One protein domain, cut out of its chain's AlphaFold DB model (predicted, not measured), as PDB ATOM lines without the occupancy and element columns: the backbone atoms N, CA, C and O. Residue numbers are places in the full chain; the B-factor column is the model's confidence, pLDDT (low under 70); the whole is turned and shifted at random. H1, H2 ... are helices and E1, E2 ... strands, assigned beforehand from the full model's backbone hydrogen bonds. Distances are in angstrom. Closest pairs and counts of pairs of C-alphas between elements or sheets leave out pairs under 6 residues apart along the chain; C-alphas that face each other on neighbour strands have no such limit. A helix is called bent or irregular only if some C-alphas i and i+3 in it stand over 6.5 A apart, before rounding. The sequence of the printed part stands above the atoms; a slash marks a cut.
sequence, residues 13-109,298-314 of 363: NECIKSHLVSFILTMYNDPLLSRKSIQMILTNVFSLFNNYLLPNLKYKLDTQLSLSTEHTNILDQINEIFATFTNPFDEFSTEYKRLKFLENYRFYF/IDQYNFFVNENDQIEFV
ATOM      1  N   ASN A  13     124.199 -14.046  16.211       71.88
ATOM      2  CA  ASN A  13     124.893 -12.836  16.641       71.88
ATOM      3  C   ASN A  13     125.608 -13.015  17.992       71.88
ATOM      4  O   ASN A  13     126.743 -12.574  18.155       71.88
ATOM      5  N   GLU A  14     124.988 -13.705  18.950       73.25
ATOM      6  CA  GLU A  14     125.575 -13.963  20.272       73.25
ATOM      7  C   GLU A  14     126.804 -14.869  20.165       73.25
ATOM      8  O   GLU A  14     127.836 -14.606  20.787       73.25
ATOM      9  N   CYS A  15     126.733 -15.887  19.303       74.50
ATOM     10  CA  CYS A  15     127.860 -16.772  19.025       74.50
ATOM     11  C   CYS A  15     129.049 -15.998  18.430       74.50
ATOM     12  O   CYS A  15     130.191 -16.170  18.858       74.50
ATOM     13  N   ILE A  16     128.790 -15.091  17.486       77.12
ATOM     14  CA  ILE A  16     129.829 -14.242  16.885       77.12
ATOM     15  C   ILE A  16     130.427 -13.293  17.921       77.12
ATOM     16  O   ILE A  16     131.650 -13.179  18.005       77.12
ATOM     17  N   LYS A  17     129.585 -12.636  18.729       79.00
ATOM     18  CA  LYS A  17     130.034 -11.745  19.806       79.00
ATOM     19  C   LYS A  17     130.959 -12.473  20.780       79.00
ATOM     20  O   LYS A  17     132.021 -11.949  21.102       79.00
ATOM     21  N   SER A  18     130.603 -13.686  21.190       77.81
ATOM     22  CA  SER A  18     131.435 -14.514  22.067       77.81
ATOM     23  C   SER A  18     132.823 -14.793  21.486       77.81
ATOM     24  O   SER A  18     133.840 -14.474  22.107       77.81
ATOM     25  N   HIS A  19     132.880 -15.292  20.247       81.75
ATOM     26  CA  HIS A  19     134.151 -15.575  19.580       81.75
ATOM     27  C   HIS A  19     134.993 -14.311  19.382       81.75
ATOM     28  O   HIS A  19     136.216 -14.360  19.499       81.75
ATOM     29  N   LEU A  20     134.359 -13.166  19.112       84.56
ATOM     30  CA  LEU A  20     135.063 -11.890  18.991       84.56
ATOM     31  C   LEU A  20     135.674 -11.433  20.306       84.56
ATOM     32  O   LEU A  20     136.810 -10.964  20.316       84.56
ATOM     33  N   VAL A  21     134.938 -11.562  21.406       83.12
ATOM     34  CA  VAL A  21     135.446 -11.210  22.732       83.12
ATOM     35  C   VAL A  21     136.607 -12.129  23.105       83.12
ATOM     36  O   VAL A  21     137.643 -11.617  23.522       83.12
ATOM     37  N   SER A  22     136.494 -13.442  22.871       80.12
ATOM     38  CA  SER A  22     137.604 -14.387  23.054       80.12
ATOM     39  C   SER A  22     138.828 -13.971  22.231       80.12
ATOM     40  O   SER A  22     139.882 -13.718  22.803       80.12
ATOM     41  N   PHE A  23     138.664 -13.738  20.924       86.19
ATOM     42  CA  PHE A  23     139.736 -13.276  20.033       86.19
ATOM     43  C   PHE A  23     140.425 -11.990  20.526       86.19
ATOM     44  O   PHE A  23     141.651 -11.872  20.478       86.19
ATOM     45  N   ILE A  24     139.650 -11.019  21.018       84.94
ATOM     46  CA  ILE A  24     140.174  -9.767  21.579       84.94
ATOM     47  C   ILE A  24     140.959 -10.026  22.870       84.94
ATOM     48  O   ILE A  24     142.041  -9.462  23.038       84.94
ATOM     49  N   LEU A  25     140.431 -10.856  23.772       76.75
ATOM     50  CA  LEU A  25     141.081 -11.191  25.040       76.75
ATOM     51  C   LEU A  25     142.403 -11.928  24.815       76.75
ATOM     52  O   LEU A  25     143.394 -11.568  25.447       76.75
ATOM     53  N   THR A  26     142.462 -12.865  23.866       77.38
ATOM     54  CA  THR A  26     143.705 -13.571  23.524       77.38
ATOM     55  C   THR A  26     144.784 -12.599  23.046       77.38
ATOM     56  O   THR A  26     145.938 -12.710  23.443       77.38
ATOM     57  N   MET A  27     144.418 -11.594  22.241       79.94
ATOM     58  CA  MET A  27     145.367 -10.560  21.808       79.94
ATOM     59  C   MET A  27     145.817  -9.647  22.950       79.94
ATOM     60  O   MET A  27     146.969  -9.231  22.965       79.94
ATOM     61  N   TYR A  28     144.930  -9.314  23.893       74.69
ATOM     62  CA  TYR A  28     145.311  -8.535  25.075       74.69
ATOM     63  C   TYR A  28     146.171  -9.321  26.070       74.69
ATOM     64  O   TYR A  28     146.856  -8.697  26.877       74.69
ATOM     65  N   ASN A  29     146.153 -10.654  26.007       66.44
ATOM     66  CA  ASN A  29     147.017 -11.506  26.817       66.44
ATOM     67  C   ASN A  29     148.474 -11.504  26.331       66.44
ATOM     68  O   ASN A  29     149.379 -11.802  27.102       66.44
ATOM     69  N   ASP A  30     148.718 -11.188  25.057       68.94
ATOM     70  CA  ASP A  30     150.066 -11.223  24.495       68.94
ATOM     71  C   ASP A  30     150.840  -9.935  24.847       68.94
ATOM     72  O   ASP A  30     150.551  -8.868  24.288       68.94
ATOM     73  N   PRO A  31     151.865 -10.001  25.721       61.59
ATOM     74  CA  PRO A  31     152.640  -8.828  26.115       61.59
ATOM     75  C   PRO A  31     153.458  -8.232  24.958       61.59
ATOM     76  O   PRO A  31     153.929  -7.099  25.061       61.59
ATOM     77  N   LEU A  32     153.649  -8.967  23.856       72.81
ATOM     78  CA  LEU A  32     154.354  -8.485  22.668       72.81
ATOM     79  C   LEU A  32     153.459  -7.609  21.778       72.81
ATOM     80  O   LEU A  32     153.963  -6.852  20.940       72.81
ATOM     81  N   LEU A  33     152.135  -7.683  21.943       72.44
ATOM     82  CA  LEU A  33     151.180  -6.934  21.137       72.44
ATOM     83  C   LEU A  33     150.822  -5.595  21.788       72.44
ATOM     84  O   LEU A  33     150.041  -5.501  22.728       72.44
ATOM     85  N   SER A  34     151.322  -4.503  21.204       80.06
ATOM     86  CA  SER A  34     150.909  -3.156  21.620       80.06
ATOM     87  C   SER A  34     149.429  -2.877  21.302       80.06
ATOM     88  O   SER A  34     148.915  -3.317  20.270       80.06
ATOM     89  N   ARG A  35     148.753  -2.029  22.093       78.12
ATOM     90  CA  ARG A  35     147.357  -1.585  21.838       78.12
ATOM     91  C   ARG A  35     147.153  -1.013  20.441       78.12
ATOM     92  O   ARG A  35     146.125  -1.249  19.807       78.12
ATOM     93  N   LYS A  36     148.154  -0.284  19.940       81.94
ATOM     94  CA  LYS A  36     148.149   0.266  18.582       81.94
ATOM     95  C   LYS A  36     148.162  -0.851  17.537       81.94
ATOM     96  O   LYS A  36     147.410  -0.773  16.567       81.94
ATOM     97  N   SER A  37     148.978  -1.884  17.747       85.38
ATOM     98  CA  SER A  37     149.007  -3.076  16.894       85.38
ATOM     99  C   SER A  37     147.658  -3.792  16.916       85.38
ATOM    100  O   SER A  37     147.109  -4.066  15.854       85.38
ATOM    101  N   ILE A  38     147.076  -4.004  18.099       86.56
ATOM    102  CA  ILE A  38     145.762  -4.647  18.260       86.56
ATOM    103  C   ILE A  38     144.670  -3.847  17.538       86.56
ATOM    104  O   ILE A  38     143.889  -4.406  16.771       86.56
ATOM    105  N   GLN A  39     144.639  -2.520  17.700       90.25
ATOM    106  CA  GLN A  39     143.691  -1.663  16.987       90.25
ATOM    107  C   GLN A  39     143.876  -1.742  15.466       90.25
ATOM    108  O   GLN A  39     142.886  -1.737  14.734       90.25
ATOM    109  N   MET A  40     145.115  -1.822  14.978       92.69
ATOM    110  CA  MET A  40     145.395  -1.967  13.550       92.69
ATOM    111  C   MET A  40     144.908  -3.320  13.018       92.69
ATOM    112  O   MET A  40     144.245  -3.355  11.982       92.69
ATOM    113  N   ILE A  41     145.173  -4.410  13.745       92.31
ATOM    114  CA  ILE A  41     144.695  -5.759  13.411       92.31
ATOM    115  C   ILE A  41     143.168  -5.761  13.327       92.31
ATOM    116  O   ILE A  41     142.618  -6.132  12.294       92.31
ATOM    117  N   LEU A  42     142.485  -5.265  14.363       91.12
ATOM    118  CA  LEU A  42     141.023  -5.219  14.403       91.12
ATOM    119  C   LEU A  42     140.438  -4.365  13.277       91.12
ATOM    120  O   LEU A  42     139.523  -4.812  12.597       91.12
ATOM    121  N   THR A  43     140.999  -3.181  13.017       91.06
ATOM    122  CA  THR A  43     140.567  -2.327  11.892       91.06
ATOM    123  C   THR A  43     140.666  -3.082  10.566       91.06
ATOM    124  O   THR A  43     139.713  -3.090   9.788       91.06
ATOM    125  N   ASN A  44     141.797  -3.747  10.313       91.12
ATOM    126  CA  ASN A  44     142.011  -4.484   9.071       91.12
ATOM    127  C   ASN A  44     141.053  -5.675   8.949       91.12
ATOM    128  O   ASN A  44     140.430  -5.839   7.901       91.12
ATOM    129  N   VAL A  45     140.876  -6.456  10.018       90.06
ATOM    130  CA  VAL A  45     139.936  -7.587  10.052       90.06
ATOM    131  C   VAL A  45     138.507  -7.102   9.814       90.06
ATOM    132  O   VAL A  45     137.830  -7.614   8.927       90.06
ATOM    133  N   PHE A  46     138.055  -6.063  10.518       87.69
ATOM    134  CA  PHE A  46     136.703  -5.523  10.348       87.69
ATOM    135  C   PHE A  46     136.495  -4.969   8.938       87.69
ATOM    136  O   PHE A  46     135.446  -5.197   8.341       87.69
ATOM    137  N   SER A  47     137.508  -4.314   8.361       88.25
ATOM    138  CA  SER A  47     137.452  -3.847   6.973       88.25
ATOM    139  C   SER A  47     137.354  -5.004   5.974       88.25
ATOM    140  O   SER A  47     136.566  -4.924   5.035       88.25
ATOM    141  N   LEU A  48     138.087  -6.105   6.190       88.06
ATOM    142  CA  LEU A  48     138.035  -7.298   5.344       88.06
ATOM    143  C   LEU A  48     136.630  -7.909   5.348       88.06
ATOM    144  O   LEU A  48     136.084  -8.221   4.289       88.06
ATOM    145  N   PHE A  49     136.026  -8.034   6.529       86.12
ATOM    146  CA  PHE A  49     134.676  -8.564   6.668       86.12
ATOM    147  C   PHE A  49     133.624  -7.625   6.069       86.12
ATOM    148  O   PHE A  49     132.898  -8.039   5.166       86.12
ATOM    149  N   ASN A  50     133.575  -6.367   6.514       84.38
ATOM    150  CA  ASN A  50     132.489  -5.445   6.178       84.38
ATOM    151  C   ASN A  50     132.587  -4.869   4.763       84.38
ATOM    152  O   ASN A  50     131.559  -4.664   4.126       84.38
ATOM    153  N   ASN A  51     133.795  -4.614   4.250       85.56
ATOM    154  CA  ASN A  51     133.955  -3.963   2.944       85.56
ATOM    155  C   ASN A  51     134.127  -4.966   1.802       85.56
ATOM    156  O   ASN A  51     133.862  -4.620   0.651       85.56
ATOM    157  N   TYR A  52     134.572  -6.192   2.097       84.38
ATOM    158  CA  TYR A  52     134.870  -7.184   1.066       84.38
ATOM    159  C   TYR A  52     134.025  -8.447   1.212       84.38
ATOM    160  O   TYR A  52     133.250  -8.741   0.306       84.38
ATOM    161  N   LEU A  53     134.141  -9.207   2.304       85.44
ATOM    162  CA  LEU A  53     133.508 -10.531   2.390       85.44
ATOM    163  C   LEU A  53     131.975 -10.458   2.380       85.44
ATOM    164  O   LEU A  53     131.348 -11.075   1.518       85.44
ATOM    165  N   LEU A  54     131.379  -9.682   3.289       85.06
ATOM    166  CA  LEU A  54     129.922  -9.547   3.417       85.06
ATOM    167  C   LEU A  54     129.270  -8.996   2.136       85.06
ATOM    168  O   LEU A  54     128.361  -9.652   1.619       85.06
ATOM    169  N   PRO A  55     129.737  -7.870   1.555       86.06
ATOM    170  CA  PRO A  55     129.147  -7.332   0.333       86.06
ATOM    171  C   PRO A  55     129.289  -8.262  -0.872       86.06
ATOM    172  O   PRO A  55     128.341  -8.402  -1.640       86.06
ATOM    173  N   ASN A  56     130.441  -8.930  -1.041       85.88
ATOM    174  CA  ASN A  56     130.635  -9.848  -2.167       85.88
ATOM    175  C   ASN A  56     129.779 -11.111  -2.034       85.88
ATOM    176  O   ASN A  56     129.229 -11.575  -3.033       85.88
ATOM    177  N   LEU A  57     129.643 -11.662  -0.821       85.88
ATOM    178  CA  LEU A  57     128.744 -12.788  -0.565       85.88
ATOM    179  C   LEU A  57     127.292 -12.401  -0.842       85.88
ATOM    180  O   LEU A  57     126.607 -13.129  -1.561       85.88
ATOM    181  N   LYS A  58     126.859 -11.234  -0.348       85.56
ATOM    182  CA  LYS A  58     125.512 -10.713  -0.588       85.56
ATOM    183  C   LYS A  58     125.247 -10.510  -2.080       85.56
ATOM    184  O   LYS A  58     124.296 -11.070  -2.607       85.56
ATOM    185  N   TYR A  59     126.147  -9.829  -2.789       85.56
ATOM    186  CA  TYR A  59     126.036  -9.620  -4.235       85.56
ATOM    187  C   TYR A  59     125.960 -10.941  -5.016       85.56
ATOM    188  O   TYR A  59     125.143 -11.100  -5.926       85.56
ATOM    189  N   LYS A  60     126.796 -11.924  -4.662       84.25
ATOM    190  CA  LYS A  60     126.800 -13.229  -5.332       84.25
ATOM    191  C   LYS A  60     125.517 -14.020  -5.065       84.25
ATOM    192  O   LYS A  60     125.052 -14.716  -5.960       84.25
ATOM    193  N   LEU A  61     124.934 -13.908  -3.874       83.12
ATOM    194  CA  LEU A  61     123.639 -14.514  -3.559       83.12
ATOM    195  C   LEU A  61     122.495 -13.817  -4.296       83.12
ATOM    196  O   LEU A  61     121.719 -14.487  -4.973       83.12
ATOM    197  N   ASP A  62     122.448 -12.485  -4.247       78.94
ATOM    198  CA  ASP A  62     121.417 -11.685  -4.910       78.94
ATOM    199  C   ASP A  62     121.379 -11.968  -6.418       78.94
ATOM    200  O   ASP A  62     120.308 -12.155  -6.993       78.94
ATOM    201  N   THR A  63     122.545 -12.078  -7.066       80.56
ATOM    202  CA  THR A  63     122.658 -12.378  -8.508       80.56
ATOM    203  C   THR A  63     122.244 -13.801  -8.889       80.56
ATOM    204  O   THR A  63     121.769 -14.010 -10.002       80.56
ATOM    205  N   GLN A  64     122.400 -14.784  -7.997       75.38
ATOM    206  CA  GLN A  64     121.954 -16.163  -8.239       75.38
ATOM    207  C   GLN A  64     120.450 -16.331  -7.976       75.38
ATOM    208  O   GLN A  64     119.778 -17.062  -8.698       75.38
ATOM    209  N   LEU A  65     119.914 -15.631  -6.972       69.62
ATOM    210  CA  LEU A  65     118.516 -15.751  -6.541       69.62
ATOM    211  C   LEU A  65     117.546 -14.919  -7.390       69.62
ATOM    212  O   LEU A  65     116.401 -15.323  -7.582       69.62
ATOM    213  N   SER A  66     117.993 -13.803  -7.973       64.38
ATOM    214  CA  SER A  66     117.170 -12.988  -8.887       64.38
ATOM    215  C   SER A  66     116.844 -13.673 -10.228       64.38
ATOM    216  O   SER A  66     116.007 -13.177 -10.981       64.38
ATOM    217  N   LEU A  67     117.434 -14.842 -10.508       60.91
ATOM    218  CA  LEU A  67     117.102 -15.701 -11.653       60.91
ATOM    219  C   LEU A  67     115.953 -16.689 -11.366       60.91
ATOM    220  O   LEU A  67     115.436 -17.301 -12.300       60.91
ATOM    221  N   SER A  68     115.533 -16.840 -10.106       58.38
ATOM    222  CA  SER A  68     114.468 -17.757  -9.677       58.38
ATOM    223  C   SER A  68     113.301 -16.983  -9.055       58.38
ATOM    224  O   SER A  68     113.392 -16.490  -7.935       58.38
ATOM    225  N   THR A  69     112.181 -16.871  -9.768       56.81
ATOM    226  CA  THR A  69     111.011 -16.054  -9.381       56.81
ATOM    227  C   THR A  69     110.143 -16.630  -8.250       56.81
ATOM    228  O   THR A  69     109.173 -15.990  -7.860       56.81
ATOM    229  N   GLU A  70     110.453 -17.808  -7.701       61.56
ATOM    230  CA  GLU A  70     109.543 -18.541  -6.796       61.56
ATOM    231  C   GLU A  70     109.875 -18.447  -5.292       61.56
ATOM    232  O   GLU A  70     109.175 -19.034  -4.469       61.56
ATOM    233  N   HIS A  71     110.911 -17.701  -4.888       62.16
ATOM    234  CA  HIS A  71     111.450 -17.776  -3.519       62.16
ATOM    235  C   HIS A  71     111.615 -16.423  -2.806       62.16
ATOM    236  O   HIS A  71     112.581 -16.223  -2.074       62.16
ATOM    237  N   THR A  72     110.666 -15.497  -2.966       66.06
ATOM    238  CA  THR A  72     110.698 -14.177  -2.296       66.06
ATOM    239  C   THR A  72     110.833 -14.277  -0.771       66.06
ATOM    240  O   THR A  72     111.671 -13.596  -0.198       66.06
ATOM    241  N   ASN A  73     110.121 -15.208  -0.129       69.31
ATOM    242  CA  ASN A  73     110.201 -15.436   1.322       69.31
ATOM    243  C   ASN A  73     111.611 -15.875   1.785       69.31
ATOM    244  O   ASN A  73     112.104 -15.430   2.814       69.31
ATOM    245  N   ILE A  74     112.307 -16.699   0.992       72.25
ATOM    246  CA  ILE A  74     113.682 -17.133   1.304       72.25
ATOM    247  C   ILE A  74     114.658 -15.963   1.138       72.25
ATOM    248  O   ILE A  74     115.586 -15.809   1.926       72.25
ATOM    249  N   LEU A  75     114.439 -15.121   0.127       72.94
ATOM    250  CA  LEU A  75     115.231 -13.916  -0.120       72.94
ATOM    251  C   LEU A  75     115.103 -12.910   1.034       72.94
ATOM    252  O   LEU A  75     116.105 -12.325   1.443       72.94
ATOM    253  N   ASP A  76     113.903 -12.759   1.593       75.06
ATOM    254  CA  ASP A  76     113.658 -11.921   2.770       75.06
ATOM    255  C   ASP A  76     114.363 -12.488   4.013       75.06
ATOM    256  O   ASP A  76     115.096 -11.757   4.676       75.06
ATOM    257  N   GLN A  77     114.266 -13.800   4.267       74.19
ATOM    258  CA  GLN A  77     114.983 -14.460   5.372       74.19
ATOM    259  C   GLN A  77     116.508 -14.339   5.242       74.19
ATOM    260  O   GLN A  77     117.206 -14.061   6.214       74.19
ATOM    261  N   ILE A  78     117.052 -14.516   4.035       77.06
ATOM    262  CA  ILE A  78     118.485 -14.335   3.777       77.06
ATOM    263  C   ILE A  78     118.877 -12.879   4.030       77.06
ATOM    264  O   ILE A  78     119.891 -12.624   4.678       77.06
ATOM    265  N   ASN A  79     118.083 -11.915   3.565       77.94
ATOM    266  CA  ASN A  79     118.349 -10.503   3.819       77.94
ATOM    267  C   ASN A  79     118.283 -10.150   5.306       77.94
ATOM    268  O   ASN A  79     119.125  -9.373   5.752       77.94
ATOM    269  N   GLU A  80     117.359 -10.734   6.070       74.62
ATOM    270  CA  GLU A  80     117.320 -10.605   7.530       74.62
ATOM    271  C   GLU A  80     118.582 -11.182   8.175       74.62
ATOM    272  O   GLU A  80     119.203 -10.504   8.993       74.62
ATOM    273  N   ILE A  81     119.042 -12.363   7.746       75.94
ATOM    274  CA  ILE A  81     120.313 -12.935   8.208       75.94
ATOM    275  C   ILE A  81     121.446 -11.949   7.919       75.94
ATOM    276  O   ILE A  81     122.098 -11.499   8.853       75.94
ATOM    277  N   PHE A  82     121.647 -11.509   6.675       78.25
ATOM    278  CA  PHE A  82     122.689 -10.524   6.357       78.25
ATOM    279  C   PHE A  82     122.528  -9.206   7.131       78.25
ATOM    280  O   PHE A  82     123.536  -8.603   7.498       78.25
ATOM    281  N   ALA A  83     121.295  -8.785   7.430       74.62
ATOM    282  CA  ALA A  83     121.028  -7.618   8.260       74.62
ATOM    283  C   ALA A  83     121.552  -7.810   9.696       74.62
ATOM    284  O   ALA A  83     122.183  -6.893  10.226       74.62
ATOM    285  N   THR A  84     121.403  -9.003  10.289       69.75
ATOM    286  CA  THR A  84     121.982  -9.315  11.614       69.75
ATOM    287  C   THR A  84     123.514  -9.247  11.634       69.75
ATOM    288  O   THR A  84     124.098  -8.872  12.648       69.75
ATOM    289  N   PHE A  85     124.175  -9.500  10.501       71.19
ATOM    290  CA  PHE A  85     125.630  -9.375  10.352       71.19
ATOM    291  C   PHE A  85     126.108  -7.953  10.036       71.19
ATOM    292  O   PHE A  85     127.309  -7.750   9.850       71.19
ATOM    293  N   THR A  86     125.216  -6.960   9.953       63.75
ATOM    294  CA  THR A  86     125.619  -5.658   9.403       63.75
ATOM    295  C   THR A  86     126.603  -4.910  10.298       63.75
ATOM    296  O   THR A  86     127.361  -4.126   9.754       63.75
ATOM    297  N   ASN A  87     126.679  -5.156  11.615       68.19
ATOM    298  CA  ASN A  87     127.634  -4.462  12.502       68.19
ATOM    299  C   ASN A  87     128.006  -5.233  13.799       68.19
ATOM    300  O   ASN A  87     128.009  -4.636  14.878       68.19
ATOM    301  N   PRO A  88     128.373  -6.531  13.768       68.56
ATOM    302  CA  PRO A  88     128.756  -7.262  14.988       68.56
ATOM    303  C   PRO A  88     130.007  -6.671  15.668       68.56
ATOM    304  O   PRO A  88     130.270  -6.911  16.842       68.56
ATOM    305  N   PHE A  89     130.781  -5.872  14.931       76.00
ATOM    306  CA  PHE A  89     132.056  -5.312  15.363       76.00
ATOM    307  C   PHE A  89     131.958  -3.894  15.950       76.00
ATOM    308  O   PHE A  89     132.952  -3.377  16.465       76.00
ATOM    309  N   ASP A  90     130.795  -3.238  15.886       81.75
ATOM    310  CA  ASP A  90     130.665  -1.820  16.251       81.75
ATOM    311  C   ASP A  90     130.939  -1.555  17.735       81.75
ATOM    312  O   ASP A  90     131.591  -0.557  18.078       81.75
ATOM    313  N   GLU A  91     130.509  -2.476  18.601       83.12
ATOM    314  CA  GLU A  91     130.797  -2.496  20.043       83.12
ATOM    315  C   GLU A  91     132.300  -2.671  20.339       83.12
ATOM    316  O   GLU A  91     132.765  -2.308  21.416       83.12
ATOM    317  N   PHE A  92     133.094  -3.127  19.364       85.94
ATOM    318  CA  PHE A  92     134.529  -3.396  19.511       85.94
ATOM    319  C   PHE A  92     135.429  -2.500  18.641       85.94
ATOM    320  O   PHE A  92     136.659  -2.618  18.669       85.94
ATOM    321  N   SER A  93     134.827  -1.582  17.879       85.12
ATOM    322  CA  SER A  93     135.496  -0.736  16.877       85.12
ATOM    323  C   SER A  93     136.646   0.104  17.436       85.12
ATOM    324  O   SER A  93     137.702   0.214  16.809       85.12
ATOM    325  N   THR A  94     136.480   0.669  18.633       89.38
ATOM    326  CA  THR A  94     137.509   1.474  19.300       89.38
ATOM    327  C   THR A  94     137.927   0.849  20.615       89.38
ATOM    328  O   THR A  94     137.161   0.140  21.264       89.38
ATOM    329  N   GLU A  95     139.147   1.162  21.039       85.06
ATOM    330  CA  GLU A  95     139.668   0.733  22.331       85.06
ATOM    331  C   GLU A  95     138.755   1.117  23.494       85.06
ATOM    332  O   GLU A  95     138.466   0.281  24.346       85.06
ATOM    333  N   TYR A  96     138.250   2.350  23.486       87.25
ATOM    334  CA  TYR A  96     137.303   2.820  24.489       87.25
ATOM    335  C   TYR A  96     136.064   1.921  24.564       87.25
ATOM    336  O   TYR A  96     135.691   1.487  25.650       87.25
ATOM    337  N   LYS A  97     135.450   1.598  23.416       88.81
ATOM    338  CA  LYS A  97     134.261   0.739  23.391       88.81
ATOM    339  C   LYS A  97     134.580  -0.684  23.861       88.81
ATOM    340  O   LYS A  97     133.828  -1.221  24.664       88.81
ATOM    341  N   ARG A  98     135.732  -1.243  23.461       89.19
ATOM    342  CA  ARG A  98     136.197  -2.560  23.934       89.19
ATOM    343  C   ARG A  98     136.369  -2.592  25.448       89.19
ATOM    344  O   ARG A  98     135.847  -3.488  26.094       89.19
ATOM    345  N   LEU A  99     137.078  -1.620  26.020       84.19
ATOM    346  CA  LEU A  99     137.285  -1.555  27.467       84.19
ATOM    347  C   LEU A  99     135.967  -1.355  28.217       84.19
ATOM    348  O   LEU A  99     135.751  -2.011  29.228       84.19
ATOM    349  N   LYS A 100     135.068  -0.511  27.695       86.31
ATOM    350  CA  LYS A 100     133.745  -0.293  28.289       86.31
ATOM    351  C   LYS A 100     132.894  -1.561  28.274       86.31
ATOM    352  O   LYS A 100     132.236  -1.859  29.262       86.31
ATOM    353  N   PHE A 101     132.933  -2.310  27.173       86.19
ATOM    354  CA  PHE A 101     132.291  -3.615  27.077       86.19
ATOM    355  C   PHE A 101     132.851  -4.558  28.149       86.19
ATOM    356  O   PHE A 101     132.103  -5.046  28.988       86.19
ATOM    357  N   LEU A 102     134.172  -4.748  28.189       80.94
ATOM    358  CA  LEU A 102     134.809  -5.656  29.147       80.94
ATOM    359  C   LEU A 102     134.547  -5.256  30.608       80.94
ATOM    360  O   LEU A 102     134.355  -6.127  31.448       80.94
ATOM    361  N   GLU A 103     134.493  -3.959  30.909       81.06
ATOM    362  CA  GLU A 103     134.141  -3.439  32.236       81.06
ATOM    363  C   GLU A 103     132.695  -3.786  32.621       81.06
ATOM    364  O   GLU A 103     132.459  -4.325  33.702       81.06
ATOM    365  N   ASN A 104     131.730  -3.531  31.729       83.88
ATOM    366  CA  ASN A 104     130.314  -3.837  31.969       83.88
ATOM    367  C   ASN A 104     130.101  -5.327  32.271       83.88
ATOM    368  O   ASN A 104     129.279  -5.685  33.113       83.88
ATOM    369  N   TYR A 105     130.886  -6.173  31.611       76.38
ATOM    370  CA  TYR A 105     130.850  -7.623  31.733       76.38
ATOM    371  C   TYR A 105     131.821  -8.190  32.784       76.38
ATOM    372  O   TYR A 105     131.954  -9.404  32.901       76.38
ATOM    373  N   ARG A 106     132.482  -7.331  33.578       73.00
ATOM    374  CA  ARG A 106     133.445  -7.709  34.637       73.00
ATOM    375  C   ARG A 106     134.639  -8.549  34.162       73.00
ATOM    376  O   ARG A 106     135.290  -9.215  34.961       73.00
ATOM    377  N   PHE A 107     134.971  -8.468  32.876       70.94
ATOM    378  CA  PHE A 107     136.199  -9.021  32.300       70.94
ATOM    379  C   PHE A 107     137.389  -8.064  32.400       70.94
ATOM    380  O   PHE A 107     138.521  -8.448  32.113       70.94
ATOM    381  N   TYR A 108     137.148  -6.809  32.770       74.44
ATOM    382  CA  TYR A 108     138.183  -5.806  32.964       74.44
ATOM    383  C   TYR A 108     137.867  -4.958  34.192       74.44
ATOM    384  O   TYR A 108     136.765  -4.424  34.316       74.44
ATOM    385  N   PHE A 109     138.854  -4.804  35.072       68.75
ATOM    386  CA  PHE A 109     138.771  -3.918  36.229       68.75
ATOM    387  C   PHE A 109     139.706  -2.732  36.007       68.75
ATOM    388  O   PHE A 109     140.926  -2.913  36.053       68.75
ATOM    389  N   ILE A 298     139.655 -16.142  30.125       43.62
ATOM    390  CA  ILE A 298     138.773 -17.309  30.101       43.62
ATOM    391  C   ILE A 298     139.106 -18.106  28.838       43.62
ATOM    392  O   ILE A 298     138.337 -18.144  27.885       43.62
ATOM    393  N   ASP A 299     140.295 -18.705  28.807       37.31
ATOM    394  CA  ASP A 299     140.799 -19.418  27.623       37.31
ATOM    395  C   ASP A 299     140.100 -20.773  27.371       37.31
ATOM    396  O   ASP A 299     140.392 -21.437  26.379       37.31
ATOM    397  N   GLN A 300     139.165 -21.203  28.233       36.12
ATOM    398  CA  GLN A 300     138.601 -22.564  28.185       36.12
ATOM    399  C   GLN A 300     137.070 -22.663  28.132       36.12
ATOM    400  O   GLN A 300     136.548 -23.766  27.966       36.12
ATOM    401  N   TYR A 301     136.332 -21.552  28.218       44.16
ATOM    402  CA  TYR A 301     134.869 -21.603  28.253       44.16
ATOM    403  C   TYR A 301     134.250 -20.823  27.099       44.16
ATOM    404  O   TYR A 301     134.461 -19.619  26.951       44.16
ATOM    405  N   ASN A 302     133.424 -21.510  26.309       45.59
ATOM    406  CA  ASN A 302     132.508 -20.847  25.391       45.59
ATOM    407  C   ASN A 302     131.472 -20.111  26.237       45.59
ATOM    408  O   ASN A 302     130.737 -20.747  26.984       45.59
ATOM    409  N   PHE A 303     131.397 -18.792  26.134       50.44
ATOM    410  CA  PHE A 303     130.302 -18.023  26.721       50.44
ATOM    411  C   PHE A 303     129.319 -17.582  25.643       50.44
ATOM    412  O   PHE A 303     129.648 -17.573  24.464       50.44
ATOM    413  N   PHE A 304     128.106 -17.220  26.015       48.41
ATOM    414  CA  PHE A 304     127.185 -16.468  25.177       48.41
ATOM    415  C   PHE A 304     126.540 -15.391  26.041       48.41
ATOM    416  O   PHE A 304     126.416 -15.537  27.254       48.41
ATOM    417  N   VAL A 305     126.212 -14.267  25.420       48.00
ATOM    418  CA  VAL A 305     125.479 -13.184  26.072       48.00
ATOM    419  C   VAL A 305     124.022 -13.406  25.717       48.00
ATOM    420  O   VAL A 305     123.715 -13.371  24.534       48.00
ATOM    421  N   ASN A 306     123.165 -13.682  26.696       51.09
ATOM    422  CA  ASN A 306     121.746 -13.927  26.446       51.09
ATOM    423  C   ASN A 306     120.984 -12.624  26.125       51.09
ATOM    424  O   ASN A 306     121.511 -11.520  26.272       51.09
ATOM    425  N   GLU A 307     119.705 -12.747  25.759       40.47
ATOM    426  CA  GLU A 307     118.820 -11.618  25.413       40.47
ATOM    427  C   GLU A 307     118.653 -10.563  26.532       40.47
ATOM    428  O   GLU A 307     118.138  -9.475  26.280       40.47
ATOM    429  N   ASN A 308     119.102 -10.859  27.760       47.41
ATOM    430  CA  ASN A 308     119.081  -9.959  28.916       47.41
ATOM    431  C   ASN A 308     120.466  -9.370  29.256       47.41
ATOM    432  O   ASN A 308     120.659  -8.906  30.382       47.41
ATOM    433  N   ASP A 309     121.434  -9.422  28.335       42.78
ATOM    434  CA  ASP A 309     122.826  -8.993  28.544       42.78
ATOM    435  C   ASP A 309     123.535  -9.734  29.702       42.78
ATOM    436  O   ASP A 309     124.457  -9.209  30.333       42.78
ATOM    437  N   GLN A 310     123.127 -10.970  30.011       42.38
ATOM    438  CA  GLN A 310     123.823 -11.812  30.988       42.38
ATOM    439  C   GLN A 310     124.746 -12.803  30.286       42.38
ATOM    440  O   GLN A 310     124.379 -13.414  29.285       42.38
ATOM    441  N   ILE A 311     125.952 -12.973  30.829       49.38
ATOM    442  CA  ILE A 311     126.917 -13.951  30.327       49.38
ATOM    443  C   ILE A 311     126.565 -15.325  30.881       49.38
ATOM    444  O   ILE A 311     126.595 -15.540  32.093       49.38
ATOM    445  N   GLU A 312     126.315 -16.267  29.985       48.00
ATOM    446  CA  GLU A 312     126.160 -17.680  30.291       48.00
ATOM    447  C   GLU A 312     127.338 -18.458  29.705       48.00
ATOM    448  O   GLU A 312     127.695 -18.295  28.541       48.00
ATOM    449  N   PHE A 313     127.971 -19.306  30.512       50.12
ATOM    450  CA  PHE A 313     129.062 -20.165  30.059       50.12
ATOM    451  C   PHE A 313     128.500 -21.534  29.680       50.12
ATOM    452  O   PHE A 313     127.853 -22.204  30.485       50.12
ATOM    453  N   VAL A 314     128.770 -21.973  28.456       43.81
ATOM    454  CA  VAL A 314     128.547 -23.352  28.030       43.81
ATOM    455  C   VAL A 314     129.685 -24.174  28.614       43.81
ATOM    456  O   VAL A 314     130.820 -24.092  28.141       43.81
TER     457      VAL A 314
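AT A GLANCE: This is residues 13 to 109 and 298 to 314 of the 363 residues of an uncharacterized protein of Trachymyrmex zeteki (UniProt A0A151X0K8). A long, nearly straight helix, H2, makes one side of an elongated, loosely packed frame, and a shorter helix folds back from each of its ends: H1 from the start of arm H2a, H3 from the end of arm H2b. At the H1 end, H4 crosses the direction of H2a, and a small hairpin of strands, E1 and E2, packs on H1 through E1. The 114 printed residues hold four named helices and then two named strands, H1 H2 H3 H4 E1 E2, with a sheet in the order E1 - E2, antiparallel; the class is mostly helix. The whole is loose, with a radius of gyration of the C-alphas of 17.2 A and spans of 54 by 31 by 23 A.

HOW THE PARTS SIT: E1, residues 302 to 305, and E2, residues 311 to 314, form a hairpin, their directions at 148 degrees; N 304 and O 312 are within hydrogen-bond range at 2.8 A, as are N 314 and O 302 at 2.7 A. The closest C-alphas of E1 and H1, residues 13 to 29, are those of Phe 304 and Ser 18, 5.6 A apart. H2, residues 35 to 65, was assigned as one helix by its hydrogen bonds but is bent, with C-alphas 51 and 54 6.9 A apart; its arms H2a, residues 35 to 51, and H2b, residues 54 to 65, stand at a shallow tilt of 13 degrees. H1 and H2a form a helical hairpin and only just touch, with 3 pairs of C-alphas within 8 A, the closest being the C-alphas of Met 27 and Ile 38 at 6.9 A; H1 touches H2a with residues 27 to 28 alone, and the two stand at a shallow tilt of 28 degrees, opposite ways. H2b and H3, residues 72 to 84, form another helical hairpin and only just touch, also with 3 pairs; the C-alphas of Leu 65 and Leu 75 are the closest, 7.4 A apart, at a shallow tilt of 2 degrees, opposite ways. H4, residues 95 to 104, is near H1, and is close but not clearly touching H2a, about perpendicular at 85 degrees, with the C-alphas of Gln 39 and Glu 95 closest at 7.1 A. In H1, H2a, H2b, H3 and H4 every O i to N i+4 pair is within hydrogen-bond range.

IN THESE COORDINATES: H1 begins at C-alpha 13, (124.893, -12.836, 16.641), and is 24.4 A long. H2a is 23.3 A, H2b 16.4 A, H3 18.6 A and H4 14.2 A long from first to last C-alpha. E1 measures 10.4 A and E2 9.8 A, ending at C-alpha 314, (128.547, -23.352, 28.030).

THE WHOLE: The C-alphas of Pro 31 and Thr 69 are the two farthest apart, 55.2 A. Residues 110 to 297 are not printed, and C-alphas 109 and 298 are 14.7 A apart across this cut. Of the links printed whole, none is long. Mean pLDDT of the printed part is 73.8; 34 residues are under 70, among them 65 to 73 and 298 to 314.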